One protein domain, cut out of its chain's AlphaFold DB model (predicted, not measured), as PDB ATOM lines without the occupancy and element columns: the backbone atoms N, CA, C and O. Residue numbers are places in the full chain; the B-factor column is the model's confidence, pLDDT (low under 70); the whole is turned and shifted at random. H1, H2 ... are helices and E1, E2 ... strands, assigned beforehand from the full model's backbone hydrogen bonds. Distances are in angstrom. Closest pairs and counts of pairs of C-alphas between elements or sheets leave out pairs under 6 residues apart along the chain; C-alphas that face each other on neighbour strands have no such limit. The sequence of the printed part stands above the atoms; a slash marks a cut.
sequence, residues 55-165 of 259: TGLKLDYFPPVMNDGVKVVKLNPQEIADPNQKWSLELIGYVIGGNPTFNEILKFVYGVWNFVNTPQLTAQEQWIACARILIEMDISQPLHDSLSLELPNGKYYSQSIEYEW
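This is residues 55 to 165 of the 259 residues of an uncharacterized protein of Nicotiana attenuata (UniProt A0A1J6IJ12). With little regular structure, the model has a small twisted sheet of two hairpins, E1-E2 and E3-E4, at one end and H2 at the far end, with H1 and long loops between. The printed part, 111 residues with 40 in named elements, runs E1, E2, H1, H2, E3, E4; class mixed. The mixed sheet's order is E1 E2 E3 E4. The whole is loose, radius of gyration of the C-alphas 19.1 A, spanning 54 by 33 by 31 A.

E1, residues 65 to 67, and E2, residues 70 to 74, form an antiparallel hairpin; N 65 and O 72, 2.8 A apart, are within hydrogen-bond range. E2 is parallel to its neighbour E3, residues 146 to 150, with N 73 to O 148 at 3.0 A. E3 and E4, residues 156 to 160, form an antiparallel hairpin, N 147 to O 159 at 2.8 A. E2, H1, residues 77 to 87, H2, residues 102 to 112, and E3 make a strand-helix-strand unit, parallel neighbour strands with helices between, its crossover right-handed. Neither helix is on the sheet; they are apart. Every O i to N i+4 pair is within hydrogen-bond range in H2, 5 of 7 in H1.

E1 begins at C-alpha 65 (100.277, 79.924, 108.721); E4 ends at C-alpha 160 (104.703, 94.060, 97.912). H1 is 14.9 A long, H2 15.4 A, E3 13.3 A.

The farthest C-alphas, Asn 114 and Ser 140, are 56.5 A apart. The printed part has no cut; links H1 to H2 and H2 to E3 are long. pLDDT is under 70 in 25 residues, among them 55 to 61 and 121 to 133.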
ATOM      1  N   THR A  55     110.424  68.013  82.786       54.62
ATOM      2  CA  THR A  55     111.536  68.975  82.602       54.62
ATOM      3  C   THR A  55     111.681  70.011  83.729       54.62
ATOM      4  O   THR A  55     112.587  70.842  83.680       54.62
ATOM      5  N   GLY A  56     110.821  69.983  84.752       50.75
ATOM      6  CA  GLY A  56     110.842  70.934  85.870       50.75
ATOM      7  C   GLY A  56     111.422  70.353  87.161       50.75
ATOM      8  O   GLY A  56     111.183  69.190  87.486       50.75
ATOM      9  N   LEU A  57     112.120  71.187  87.941       58.81
ATOM     10  CA  LEU A  57     112.431  70.891  89.345       58.81
ATOM     11  C   LEU A  57     111.130  70.573  90.103       58.81
ATOM     12  O   LEU A  57     110.136  71.291  89.969       58.81
ATOM     13  N   LYS A  58     111.135  69.508  90.914       60.88
ATOM     14  CA  LYS A  58     110.007  69.180  91.794       60.88
ATOM     15  C   LYS A  58     109.841  70.307  92.816       60.88
ATOM     16  O   LYS A  58     110.717  70.510  93.646       60.88
ATOM     17  N   LEU A  59     108.709  71.004  92.754       62.00
ATOM     18  CA  LEU A  59     108.327  72.020  93.734       62.00
ATOM     19  C   LEU A  59     107.575  71.365  94.896       62.00
ATOM     20  O   LEU A  59     106.629  70.602  94.666       62.00
ATOM     21  N   ASP A  60     107.966  71.699  96.121       66.56
ATOM     22  CA  ASP A  60     107.245  71.341  97.340       66.56
ATOM     23  C   ASP A  60     106.312  72.490  97.775       66.56
ATOM     24  O   ASP A  60     106.545  73.661  97.471       66.56
ATOM     25  N   TYR A  61     105.190  72.148  98.418       69.75
ATOM     26  CA  TYR A  61     104.149  73.101  98.818       69.75
ATOM     27  C   TYR A  61     104.205  73.348 100.325       69.75
ATOM     28  O   TYR A  61     104.046  72.419 101.118       69.75
ATOM     29  N   PHE A  62     104.371  74.614 100.703       70.38
ATOM     30  CA  PHE A  62     104.405  75.067 102.089       70.38
ATOM     31  C   PHE A  62     103.159  75.927 102.360       70.38
ATOM     32  O   PHE A  62     103.076  77.048 101.849       70.38
ATOM     33  N   PRO A  63     102.159  75.424 103.111       72.38
ATOM     34  CA  PRO A  63     100.947  76.184 103.382       72.38
ATOM     35  C   PRO A  63     101.244  77.403 104.274       72.38
ATOM     36  O   PRO A  63     102.043  77.304 105.210       72.38
ATOM     37  N   PRO A  64     100.587  78.550 104.032       75.75
ATOM     38  CA  PRO A  64     100.699  79.718 104.896       75.75
ATOM     39  C   PRO A  64     100.069  79.465 106.275       75.75
ATOM     40  O   PRO A  64      99.057  78.776 106.400       75.75
ATOM     41  N   VAL A  65     100.658  80.067 107.308       81.25
ATOM     42  CA  VAL A  65     100.277  79.924 108.721       81.25
ATOM     43  C   VAL A  65      99.584  81.201 109.200       81.25
ATOM     44  O   VAL A  65      99.960  82.299 108.797       81.25
ATOM     45  N   MET A  66      98.583  81.079 110.070       80.62
ATOM     46  CA  MET A  66      97.956  82.229 110.728       80.62
ATOM     47  C   MET A  66      98.690  82.544 112.040       80.62
ATOM     48  O   MET A  66      98.544  81.795 113.004       80.62
ATOM     49  N   ASN A  67      99.428  83.656 112.086       78.94
ATOM     50  CA  ASN A  67     100.000  84.217 113.318       78.94
ATOM     51  C   ASN A  67      99.246  85.512 113.652       78.94
ATOM     52  O   ASN A  67      99.197  86.414 112.821       78.94
ATOM     53  N   ASP A  68      98.641  85.606 114.838       82.62
ATOM     54  CA  ASP A  68      97.945  86.810 115.337       82.62
ATOM     55  C   ASP A  68      96.915  87.425 114.361       82.62
ATOM     56  O   ASP A  68      96.749  88.638 114.259       82.62
ATOM     57  N   GLY A  69      96.213  86.569 113.609       79.75
ATOM     58  CA  GLY A  69      95.238  86.977 112.588       79.75
ATOM     59  C   GLY A  69      95.846  87.385 111.239       79.75
ATOM     60  O   GLY A  69      95.104  87.615 110.287       79.75
ATOM     61  N   VAL A  70      97.175  87.414 111.117       78.75
ATOM     62  CA  VAL A  70      97.906  87.694 109.877       78.75
ATOM     63  C   VAL A  70      98.300  86.385 109.188       78.75
ATOM     64  O   VAL A  70      98.846  85.470 109.808       78.75
ATOM     65  N   LYS A  71      98.052  86.305 107.877       79.56
ATOM     66  CA  LYS A  71      98.489  85.194 107.024       79.56
ATOM     67  C   LYS A  71      99.981  85.359 106.705       79.56
ATOM     68  O   LYS A  71     100.364  86.267 105.971       79.56
ATOM     69  N   VAL A  72     100.812  84.489 107.269       81.12
ATOM     70  CA  VAL A  72     102.276  84.490 107.152       81.12
ATOM     71  C   VAL A  72     102.728  83.336 106.264       81.12
ATOM     72  O   VAL A  72     102.315  82.193 106.455       81.12
ATOM     73  N   VAL A  73     103.622  83.606 105.314       82.62
ATOM     74  CA  VAL A  73     104.314  82.547 104.566       82.62
ATOM     75  C   VAL A  73     105.626  82.232 105.284       82.62
ATOM     76  O   VAL A  73     106.480  83.108 105.434       82.62
ATOM     77  N   LYS A  74     105.790  80.980 105.722       78.94
ATOM     78  CA  LYS A  74     107.061  80.478 106.254       78.94
ATOM     79  C   LYS A  74     107.839  79.807 105.130       78.94
ATOM     80  O   LYS A  74     107.358  78.849 104.529       78.94
ATOM     81  N   LEU A  75     109.022  80.330 104.843       77.38
ATOM     82  CA  LEU A  75     109.931  79.785 103.839       77.38
ATOM     83  C   LEU A  75     110.843  78.730 104.490       77.38
ATOM     84  O   LEU A  75     111.204  78.884 105.657       77.38
ATOM     85  N   ASN A  76     111.224  77.671 103.765       77.25
ATOM     86  CA  ASN A  76     112.079  76.609 104.311       77.25
ATOM     87  C   ASN A  76     113.478  77.159 104.667       77.25
ATOM     88  O   ASN A  76     114.220  77.521 103.754       77.25
ATOM     89  N   PRO A  77     113.898  77.185 105.950       73.69
ATOM     90  CA  PRO A  77     115.169  77.788 106.338       73.69
ATOM     91  C   PRO A  77     116.395  77.199 105.639       73.69
ATOM     92  O   PRO A  77     117.336  77.941 105.380       73.69
ATOM     93  N   GLN A  78     116.381  75.903 105.304       72.75
ATOM     94  CA  GLN A  78     117.505  75.246 104.632       72.75
ATOM     95  C   GLN A  78     117.663  75.729 103.182       72.75
ATOM     96  O   GLN A  78     118.766  76.069 102.770       72.75
ATOM     97  N   GLU A  79     116.560  75.859 102.438       72.19
ATOM     98  CA  GLU A  79     116.570  76.335 101.045       72.19
ATOM     99  C   GLU A  79     117.012  77.798 100.907       72.19
ATOM    100  O   GLU A  79     117.515  78.188  99.857       72.19
ATOM    101  N   ILE A  80     116.831  78.617 101.950       73.69
ATOM    102  CA  ILE A  80     117.233  80.032 101.946       73.69
ATOM    103  C   ILE A  80     118.636  80.212 102.545       73.69
ATOM    104  O   ILE A  80     119.296  81.199 102.235       73.69
ATOM    105  N   ALA A  81     119.108  79.298 103.403       71.62
ATOM    106  CA  ALA A  81     120.409  79.411 104.064       71.62
ATOM    107  C   ALA A  81     121.571  79.409 103.059       71.62
ATOM    108  O   ALA A  81     122.372  80.346 103.068       71.62
ATOM    109  N   ASP A  82     121.620  78.420 102.162       70.44
ATOM    110  CA  ASP A  82     122.723  78.280 101.203       70.44
ATOM    111  C   ASP A  82     122.778  79.467 100.212       70.44
ATOM    112  O   ASP A  82     123.858  80.049 100.035       70.44
ATOM    113  N   PRO A  83     121.651  79.938  99.626       69.31
ATOM    114  CA  PRO A  83     121.631  81.199  98.895       69.31
ATOM    115  C   PRO A  83     122.014  82.394  99.768       69.31
ATOM    116  O   PRO A  83     122.887  83.149  99.361       69.31
ATOM    117  N   ASN A  84     121.436  82.585 100.961       73.44
ATOM    118  CA  ASN A  84     121.771  83.739 101.807       73.44
ATOM    119  C   ASN A  84     123.273  83.827 102.086       73.44
ATOM    120  O   ASN A  84     123.828  84.920 102.030       73.44
ATOM    121  N   GLN A  85     123.946  82.701 102.335       69.88
ATOM    122  CA  GLN A  85     125.397  82.691 102.501       69.88
ATOM    123  C   GLN A  85     126.108  83.166 101.226       69.88
ATOM    124  O   GLN A  85     126.946  84.063 101.313       69.88
ATOM    125  N   LYS A  86     125.738  82.641 100.047       69.88
ATOM    126  CA  LYS A  86     126.299  83.070  98.753       69.88
ATOM    127  C   LYS A  86     126.062  84.562  98.474       69.88
ATOM    128  O   LYS A  86     126.990  85.268  98.105       69.88
ATOM    129  N   TRP A  87     124.835  85.039  98.672       72.38
ATOM    130  CA  TRP A  87     124.411  86.404  98.352       72.38
ATOM    131  C   TRP A  87     124.833  87.447  99.402       72.38
ATOM    132  O   TRP A  87     124.854  88.633  99.095       72.38
ATOM    133  N   SER A  88     125.212  87.041 100.622       72.56
ATOM    134  CA  SER A  88     125.579  87.966 101.713       72.56
ATOM    135  C   SER A  88     126.806  88.847 101.444       72.56
ATOM    136  O   SER A  88     126.973  89.870 102.110       72.56
ATOM    137  N   LEU A  89     127.649  88.459 100.485       71.00
ATOM    138  CA  LEU A  89     128.847  89.189 100.053       71.00
ATOM    139  C   LEU A  89     128.778  89.611  98.573       71.00
ATOM    140  O   LEU A  89     129.765  90.108  98.034       71.00
ATOM    141  N   GLU A  90     127.635  89.405  97.914       75.44
ATOM    142  CA  GLU A  90     127.445  89.686  96.490       75.44
ATOM    143  C   GLU A  90     127.029  91.149  96.274       75.44
ATOM    144  O   GLU A  90     126.172  91.677  96.988       75.44
ATOM    145  N   LEU A  91     127.610  91.811  95.269       73.88
ATOM    146  CA  LEU A  91     127.296  93.204  94.944       73.88
ATOM    147  C   LEU A  91     126.505  93.288  93.636       73.88
ATOM    148  O   LEU A  91     127.054  93.133  92.547       73.88
ATOM    149  N   ILE A  92     125.221  93.628  93.738       77.50
ATOM    150  CA  ILE A  92     124.361  93.841  92.569       77.50
ATOM    151  C   ILE A  92     124.488  95.298  92.102       77.50
ATOM    152  O   ILE A  92     123.962  96.213  92.734       77.50
ATOM    153  N   GLY A  93     125.175  95.515  90.980       73.06
ATOM    154  CA  GLY A  93     125.239  96.812  90.304       73.06
ATOM    155  C   GLY A  93     124.175  96.951  89.211       73.06
ATOM    156  O   GLY A  93     124.017  96.055  88.386       73.06
ATOM    157  N   TYR A  94     123.487  98.095  89.161       75.88
ATOM    158  CA  TYR A  94     122.651  98.494  88.024       75.88
ATOM    159  C   TYR A  94     123.275  99.700  87.320       75.88
ATOM    160  O   TYR A  94     123.671 100.663  87.979       75.88
ATOM    161  N   VAL A  95     123.354  99.660  85.988       80.19
ATOM    162  CA  VAL A  95     123.877 100.769  85.181       80.19
ATOM    163  C   VAL A  95     122.716 101.510  84.532       80.19
ATOM    164  O   VAL A  95     121.920 100.921  83.804       80.19
ATOM    165  N   ILE A  96     122.631 102.816  84.786       81.25
ATOM    166  CA  ILE A  96     121.636 103.695  84.170       81.25
ATOM    167  C   ILE A  96     122.211 104.247  82.862       81.25
ATOM    168  O   ILE A  96     123.117 105.080  82.879       81.25
ATOM    169  N   GLY A  97     121.637 103.823  81.737       79.44
ATOM    170  CA  GLY A  97     122.030 104.272  80.401       79.44
ATOM    171  C   GLY A  97     123.248 103.538  79.828       79.44
ATOM    172  O   GLY A  97     124.028 102.910  80.541       79.44
ATOM    173  N   GLY A  98     123.397 103.619  78.502       80.81
ATOM    174  CA  GLY A  98     124.388 102.837  77.761       80.81
ATOM    175  C   GLY A  98     124.173 101.322  77.884       80.81
ATOM    176  O   GLY A  98     123.142 100.857  78.357       80.81
ATOM    177  N   ASN A  99     125.166 100.558  77.437       81.44
ATOM    178  CA  ASN A  99     125.329  99.135  77.738       81.44
ATOM    179  C   ASN A  99     126.840  98.904  77.889       81.44
ATOM    180  O   ASN A  99     127.491  98.574  76.896       81.44
ATOM    181  N   PRO A 100     127.437  99.192  79.062       83.19
ATOM    182  CA  PRO A 100     128.879  99.084  79.219       83.19
ATOM    183  C   PRO A 100     129.318  97.633  79.062       83.19
ATOM    184  O   PRO A 100     128.705  96.699  79.581       83.19
ATOM    185  N   THR A 101     130.422  97.453  78.355       85.88
ATOM    186  CA  THR A 101     131.077  96.161  78.214       85.88
ATOM    187  C   THR A 101     131.602  95.673  79.563       85.88
ATOM    188  O   THR A 101     131.919  96.461  80.459       85.88
ATOM    189  N   PHE A 102     131.794  94.358  79.694       81.25
ATOM    190  CA  PHE A 102     132.398  93.767  80.890       81.25
ATOM    191  C   PHE A 102     133.727  94.441  81.284       81.25
ATOM    192  O   PHE A 102     133.987  94.646  82.464       81.25
ATOM    193  N   ASN A 103     134.546  94.848  80.308       83.62
ATOM    194  CA  ASN A 103     135.827  95.518  80.545       83.62
ATOM    195  C   ASN A 103     135.649  96.935  81.134       83.62
ATOM    196  O   ASN A 103     136.429  97.352  81.986       83.62
ATOM    197  N   GLU A 104     134.611  97.672  80.737       86.69
ATOM    198  CA  GLU A 104     134.298  98.991  81.307       86.69
ATOM    199  C   GLU A 104     133.785  98.874  82.747       86.69
ATOM    200  O   GLU A 104     134.255  99.607  83.619       86.69
ATOM    201  N   ILE A 105     132.915  97.895  83.023       84.75
ATOM    202  CA  ILE A 105     132.470  97.566  84.389       84.75
ATOM    203  C   ILE A 105     133.673  97.153  85.253       84.75
ATOM    204  O   ILE A 105     133.860  97.674  86.348       84.75
ATOM    205  N   LEU A 106     134.534  96.270  84.740       80.94
ATOM    206  CA  LEU A 106     135.739  95.791  85.420       80.94
ATOM    207  C   LEU A 106     136.709  96.938  85.753       80.94
ATOM    208  O   LEU A 106     137.209  97.015  86.873       80.94
ATOM    209  N   LYS A 107     136.945  97.865  84.813       86.06
ATOM    210  CA  LYS A 107     137.758  99.074  85.037       86.06
ATOM    211  C   LYS A 107     137.157  99.987  86.102       86.06
ATOM    212  O   LYS A 107     137.902 100.491  86.938       86.06
ATOM    213  N   PHE A 108     135.840 100.196  86.084       86.69
ATOM    214  CA  PHE A 108     135.151 100.979  87.111       86.69
ATOM    215  C   PHE A 108     135.315 100.340  88.495       86.69
ATOM    216  O   PHE A 108     135.734 101.012  89.435       86.69
ATOM    217  N   VAL A 109     135.069  99.030  88.601       84.38
ATOM    218  CA  VAL A 109     135.222  98.274  89.850       84.38
ATOM    219  C   VAL A 109     136.659  98.361  90.367       84.38
ATOM    220  O   VAL A 109     136.847  98.740  91.515       84.38
ATOM    221  N   TYR A 110     137.681  98.129  89.538       84.62
ATOM    222  CA  TYR A 110     139.075  98.298  89.972       84.62
ATOM    223  C   TYR A 110     139.445  99.746  90.319       84.62
ATOM    224  O   TYR A 110     140.282  99.957  91.189       84.62
ATOM    225  N   GLY A 111     138.847 100.745  89.664       87.00
ATOM    226  CA  GLY A 111     139.092 102.156  89.963       87.00
ATOM    227  C   GLY A 111     138.510 102.598  91.309       87.00
ATOM    228  O   GLY A 111     139.150 103.360  92.029       87.00
ATOM    229  N   VAL A 112     137.319 102.104  91.659       86.56
ATOM    230  CA  VAL A 112     136.605 102.452  92.902       86.56
ATOM    231  C   VAL A 112     137.024 101.566  94.080       86.56
ATOM    232  O   VAL A 112     137.140 102.056  95.198       86.56
ATOM    233  N   TRP A 113     137.280 100.281  93.837       83.12
ATOM    234  CA  TRP A 113     137.547  99.247  94.846       83.12
ATOM    235  C   TRP A 113     138.988  98.709  94.800       83.12
ATOM    236  O   TRP A 113     139.242  97.545  95.098       83.12
ATOM    237  N   ASN A 114     139.968  99.566  94.496       80.50
ATOM    238  CA  ASN A 114     141.399  99.206  94.490       80.50
ATOM    239  C   ASN A 114     141.970  98.744  95.854       80.50
ATOM    240  O   ASN A 114     143.121  98.316  95.919       80.50
ATOM    241  N   PHE A 115     141.187  98.847  96.932       82.69
ATOM    242  CA  PHE A 115     141.560  98.516  98.310       82.69
ATOM    243  C   PHE A 115     140.978  97.183  98.818       82.69
ATOM    244  O   PHE A 115     141.247  96.801  99.957       82.69
ATOM    245  N   VAL A 116     140.184  96.471  98.009       75.94
ATOM    246  CA  VAL A 116     139.700  95.112  98.315       75.94
ATOM    247  C   VAL A 116     140.275  94.101  97.327       75.94
ATOM    248  O   VAL A 116     140.688  94.454  96.223       75.94
ATOM    249  N   ASN A 117     140.290  92.823  97.712       73.06
ATOM    250  CA  ASN A 117     140.618  91.744  96.782       73.06
ATOM    251  C   ASN A 117     139.672  91.781  95.575       73.06
ATOM    252  O   ASN A 117     138.479  92.038  95.740       73.06
ATOM    253  N   THR A 118     140.201  91.465  94.388       69.00
ATOM    254  CA  THR A 118     139.442  91.388  93.133       69.00
ATOM    255  C   THR A 118     138.108  90.658  93.330       69.00
ATOM    256  O   THR A 118     138.126  89.454  93.608       69.00
ATOM    257  N   PRO A 119     136.956  91.336  93.174       67.56
ATOM    258  CA  PRO A 119     135.670  90.669  93.275       67.56
ATOM    259  C   PRO A 119     135.510  89.683  92.117       67.56
ATOM    260  O   PRO A 119     135.829  89.992  90.964       67.56
ATOM    261  N   GLN A 120     135.002  88.489  92.419       70.69
ATOM    262  CA  GLN A 120     134.641  87.514  91.395       70.69
ATOM    263  C   GLN A 120     133.369  87.978  90.689       70.69
ATOM    264  O   GLN A 120     132.263  87.647  91.094       70.69
ATOM    265  N   LEU A 121     133.533  88.749  89.620       67.12
ATOM    266  CA  LEU A 121     132.417  89.158  88.779       67.12
ATOM    267  C   LEU A 121     131.847  87.929  88.061       67.12
ATOM    268  O   LEU A 121     132.500  87.361  87.180       67.12
ATOM    269  N   THR A 122     130.606  87.552  88.379       58.75
ATOM    270  CA  THR A 122     129.812  86.603  87.585       58.75
ATOM    271  C   THR A 122     129.387  87.246  86.262       58.75
ATOM    272  O   THR A 122     128.226  87.571  86.040       58.75
ATOM    273  N   ALA A 123     130.370  87.448  85.384       53.03
ATOM    274  CA  ALA A 123     130.188  87.777  83.972       53.03
ATOM    275  C   ALA A 123     129.941  86.529  83.113       53.03
ATOM    276  O   ALA A 123     129.511  86.632  81.968       53.03
ATOM    277  N   GLN A 124     130.186  85.341  83.675       48.78
ATOM    278  CA  GLN A 124     129.497  84.143  83.217       48.78
ATOM    279  C   GLN A 124     127.998  84.368  83.408       48.78
ATOM    280  O   GLN A 124     127.583  84.765  84.495       48.78
ATOM    281  N   GLU A 125     127.198  84.036  82.396       48.38
ATOM    282  CA  GLU A 125     125.729  84.062  82.415       48.38
ATOM    283  C   GLU A 125     125.140  82.958  83.322       48.38
ATOM    284  O   GLU A 125     124.163  82.287  82.989       48.38
ATOM    285  N   GLN A 126     125.730  82.759  84.506       47.44
ATOM    286  CA  GLN A 126     125.081  82.102  85.629       47.44
ATOM    287  C   GLN A 126     123.931  83.000  86.076       47.44
ATOM    288  O   GLN A 126     124.060  83.822  86.981       47.44
ATOM    289  N   TRP A 127     122.819  82.837  85.362       53.41
ATOM    290  CA  TRP A 127     121.494  83.338  85.673       53.41
ATOM    291  C   TRP A 127     121.292  83.460  87.183       53.41
ATOM    292  O   TRP A 127     121.501  82.514  87.946       53.41
ATOM    293  N   ILE A 128     120.866  84.652  87.599       56.47
ATOM    294  CA  ILE A 128     120.428  84.910  88.964       56.47
ATOM    295  C   ILE A 128     119.306  83.916  89.268       56.47
ATOM    296  O   ILE A 128     118.199  84.030  88.741       56.47
ATOM    297  N   ALA A 129     119.621  82.905  90.080       59.94
ATOM    298  CA  ALA A 129     118.696  81.846  90.449       59.94
ATOM    299  C   ALA A 129     117.653  82.407  91.425       59.94
ATOM    300  O   ALA A 129     117.789  82.307  92.643       59.94
ATOM    301  N   CYS A 130     116.619  83.047  90.879       59.66
ATOM    302  CA  CYS A 130     115.486  83.525  91.650       59.66
ATOM    303  C   CYS A 130     114.568  82.355  92.036       59.66
ATOM    304  O   CYS A 130     114.180  81.533  91.201       59.66
ATOM    305  N   ALA A 131     114.192  82.290  93.314       65.06
ATOM    306  CA  ALA A 131     113.175  81.354  93.769       65.06
ATOM    307  C   ALA A 131     111.804  81.773  93.213       65.06
ATOM    308  O   ALA A 131     111.399  82.929  93.335       65.06
ATOM    309  N   ARG A 132     111.068  80.826  92.621       67.56
ATOM    310  CA  ARG A 132     109.666  81.017  92.223       67.56
ATOM    311  C   ARG A 132     108.769  80.289  93.209       67.56
ATOM    312  O   ARG A 132     108.795  79.065  93.275       67.56
ATOM    313  N   ILE A 133     107.972  81.051  93.950       69.19
ATOM    314  CA  ILE A 133     107.074  80.534  94.983       69.19
ATOM    315  C   ILE A 133     105.641  80.603  94.451       69.19
ATOM    316  O   ILE A 133     105.190  81.653  93.997       69.19
ATOM    317  N   LEU A 134     104.924  79.482  94.503       70.69
ATOM    318  CA  LEU A 134     103.496  79.412  94.193       70.69
ATOM    319  C   LEU A 134     102.700  79.587  95.486       70.69
ATOM    320  O   LEU A 134     102.922  78.856  96.449       70.69
ATOM    321  N   ILE A 135     101.773  80.546  95.504       70.75
ATOM    322  CA  ILE A 135     101.000  80.909  96.696       70.75
ATOM    323  C   ILE A 135      99.514  80.721  96.410       70.75
ATOM    324  O   ILE A 135      98.979  81.250  95.436       70.75
ATOM    325  N   GLU A 136      98.839  79.986  97.289       74.00
ATOM    326  CA  GLU A 136      97.396  79.797  97.227       74.00
ATOM    327  C   GLU A 136      96.659  81.004  97.829       74.00
ATOM    328  O   GLU A 136      96.819  81.366  99.007       74.00
ATOM    329  N   MET A 137      95.851  81.649  96.988       75.25
ATOM    330  CA  MET A 137      95.077  82.844  97.311       75.25
ATOM    331  C   MET A 137      93.587  82.552  97.152       75.25
ATOM    332  O   MET A 137      93.157  82.023  96.129       75.25
ATOM    333  N   ASP A 138      92.802  82.948  98.151       78.06
ATOM    334  CA  ASP A 138      91.348  82.943  98.055       78.06
ATOM    335  C   ASP A 138      90.895  84.186  97.279       78.06
ATOM    336  O   ASP A 138      90.931  85.303  97.792       78.06
ATOM    337  N   ILE A 139      90.485  83.985  96.027       78.44
ATOM    338  CA  ILE A 139      90.037  85.062  95.132       78.44
ATOM    339  C   ILE A 139      88.615  85.569  95.433       78.44
ATOM    340  O   ILE A 139      88.153  86.483  94.752       78.44
ATOM    341  N   SER A 140      87.905  84.978  96.403       77.06
ATOM    342  CA  SER A 140      86.619  85.510  96.881       77.06
ATOM    343  C   SER A 140      86.791  86.708  97.825       77.06
ATOM    344  O   SER A 140      85.876  87.526  97.978       77.06
ATOM    345  N   GLN A 141      87.988  86.831  98.407       79.31
ATOM    346  CA  GLN A 141      88.427  87.925  99.264       79.31
ATOM    347  C   GLN A 141      89.210  88.976  98.450       79.31
ATOM    348  O   GLN A 141      89.703  88.674  97.358       79.31
ATOM    349  N   PRO A 142      89.351  90.219  98.950       79.94
ATOM    350  CA  PRO A 142      90.234  91.208  98.340       79.94
ATOM    351  C   PRO A 142      91.665  90.668  98.213       79.94
ATOM    352  O   PRO A 142      92.248  90.204  99.194       79.94
ATOM    353  N   LEU A 143      92.230  90.743  97.006       83.50
ATOM    354  CA  LEU A 143      93.615  90.348  96.750       83.50
ATOM    355  C   LEU A 143      94.574  91.206  97.589       83.50
ATOM    356  O   LEU A 143      94.401  92.420  97.682       83.50
ATOM    357  N   HIS A 144      95.577  90.574  98.196       83.12
ATOM    358  CA  HIS A 144      96.539  91.257  99.056       83.12
ATOM    359  C   HIS A 144      97.527  92.087  98.226       83.12
ATOM    360  O   HIS A 144      98.155  91.560  97.317       83.12
ATOM    361  N   ASP A 145      97.749  93.357  98.570       87.06
ATOM    362  CA  ASP A 145      98.809  94.157  97.933       87.06
ATOM    363  C   ASP A 145     100.206  93.909  98.562       87.06
ATOM    364  O   ASP A 145     101.218  94.374  98.035       87.06
ATOM    365  N   SER A 146     100.296  93.147  99.663       87.44
ATOM    366  CA  SER A 146     101.560  92.705 100.275       87.44
ATOM    367  C   SER A 146     101.443  91.390 101.065       87.44
ATOM    368  O   SER A 146     100.350  90.968 101.444       87.44
ATOM    369  N   LEU A 147     102.580  90.732 101.316       85.62
ATOM    370  CA  LEU A 147     102.711  89.489 102.087       85.62
ATOM    371  C   LEU A 147     103.763  89.613 103.189       85.62
ATOM    372  O   LEU A 147     104.868  90.098 102.946       85.62
ATOM    373  N   SER A 148     103.453  89.066 104.364       86.19
ATOM    374  CA  SER A 148     104.414  88.888 105.454       86.19
ATOM    375  C   SER A 148     105.155  87.558 105.306       86.19
ATOM    376  O   SER A 148     104.557  86.483 105.411       86.19
ATOM    377  N   LEU A 149     106.466  87.636 105.087       85.94
ATOM    378  CA  LEU A 149     107.384  86.499 105.033       85.94
ATOM    379  C   LEU A 149     108.110  86.363 106.374       85.94
ATOM    380  O   LEU A 149     108.700  87.334 106.848       85.94
ATOM    381  N   GLU A 150     108.097  85.173 106.973       85.06
ATOM    382  CA  GLU A 150     108.927  84.867 108.145       85.06
ATOM    383  C   GLU A 150     110.313  84.397 107.683       85.06
ATOM    384  O   GLU A 150     110.437  83.394 106.976       85.06
ATOM    385  N   LEU A 151     111.355  85.141 108.053       82.31
ATOM    386  CA  LEU A 151     112.744  84.822 107.732       82.31
ATOM    387  C   LEU A 151     113.338  83.834 108.759       82.31
ATOM    388  O   LEU A 151     112.913  83.830 109.915       82.31
ATOM    389  N   PRO A 152     114.395  83.070 108.411       77.81
ATOM    390  CA  PRO A 152     115.041  82.106 109.318       77.81
ATOM    391  C   PRO A 152     115.542  82.671 110.657       77.81
ATOM    392  O   PRO A 152     115.754  81.927 111.606       77.81
ATOM    393  N   ASN A 153     115.746  83.987 110.736       79.88
ATOM    394  CA  ASN A 153     116.160  84.703 111.945       79.88
ATOM    395  C   ASN A 153     114.974  85.175 112.817       79.88
ATOM    396  O   ASN A 153     115.176  85.985 113.722       79.88
ATOM    397  N   GLY A 154     113.746  84.734 112.518       82.44
ATOM    398  CA  GLY A 154     112.518  85.116 113.221       82.44
ATOM    399  C   GLY A 154     112.017  86.534 112.926       82.44
ATOM    400  O   GLY A 154     111.050  86.975 113.543       82.44
ATOM    401  N   LYS A 155     112.655  87.277 112.009       84.75
ATOM    402  CA  LYS A 155     112.170  88.594 111.569       84.75
ATOM    403  C   LYS A 155     111.139  88.446 110.456       84.75
ATOM    404  O   LYS A 155     111.225  87.536 109.635       84.75
ATOM    405  N   TYR A 156     110.222  89.404 110.385       85.38
ATOM    406  CA  TYR A 156     109.254  89.500 109.299       85.38
ATOM    407  C   TYR A 156     109.716  90.490 108.229       85.38
ATOM    408  O   TYR A 156     110.218  91.569 108.547       85.38
ATOM    409  N   TYR A 157     109.519  90.125 106.964       86.38
ATOM    410  CA  TYR A 157     109.717  90.991 105.804       86.38
ATOM    411  C   TYR A 157     108.392  91.161 105.055       86.38
ATOM    412  O   TYR A 157     107.696  90.179 104.808       86.38
ATOM    413  N   SER A 158     108.040  92.400 104.708       88.06
ATOM    414  CA  SER A 158     106.812  92.721 103.972       88.06
ATOM    415  C   SER A 158     107.130  92.886 102.488       88.06
ATOM    416  O   SER A 158     107.742  93.876 102.089       88.06
ATOM    417  N   GLN A 159     106.734  91.906 101.679       87.12
ATOM    418  CA  GLN A 159     106.906  91.910 100.228       87.12
ATOM    419  C   GLN A 159     105.658  92.502  99.564       87.12
ATOM    420  O   GLN A 159     104.568  91.964  99.742       87.12
ATOM    421  N   SER A 160     105.793  93.565  98.768       86.50
ATOM    422  CA  SER A 160     104.703  94.060  97.912       86.50
ATOM    423  C   SER A 160     104.384  93.062  96.795       86.50
ATOM    424  O   SER A 160     105.302  92.463  96.229       86.50
ATOM    425  N   ILE A 161     103.101  92.886  96.462       86.81
ATOM    426  CA  ILE A 161     102.664  92.013  95.366       86.81
ATOM    427  C   ILE A 161     102.312  92.846  94.135       86.81
ATOM    428  O   ILE A 161     101.353  93.620  94.129       86.81
ATOM    429  N   GLU A 162     103.031  92.595  93.047       85.12
ATOM    430  CA  GLU A 162     102.626  93.008  91.710       85.12
ATOM    431  C   GLU A 162     101.936  91.836  91.005       85.12
ATOM    432  O   GLU A 162     102.438  90.713  90.977       85.12
ATOM    433  N   TYR A 163     100.749  92.095  90.459       81.88
ATOM    434  CA  TYR A 163      99.943  91.095  89.765       81.88
ATOM    435  C   TYR A 163     100.009  91.344  88.260       81.88
ATOM    436  O   TYR A 163      99.466  92.342  87.790       81.88
ATOM    437  N   GLU A 164     100.583  90.405  87.503       78.38
ATOM    438  CA  GLU A 164     100.525  90.411  86.031       78.38
ATOM    439  C   GLU A 164      99.069  90.402  85.526       78.38
ATOM    440  O   GLU A 164      98.728  91.056  84.542       78.38
ATOM    441  N   TRP A 165      98.177  89.715  86.249       82.31
ATOM    442  CA  TRP A 165      96.740  89.737  85.999       82.31
ATOM    443  C   TRP A 165      95.938  89.641  87.301       82.31
ATOM    444  O   TRP A 165      96.154  88.737  88.111       82.31
TER     445      TRP A 165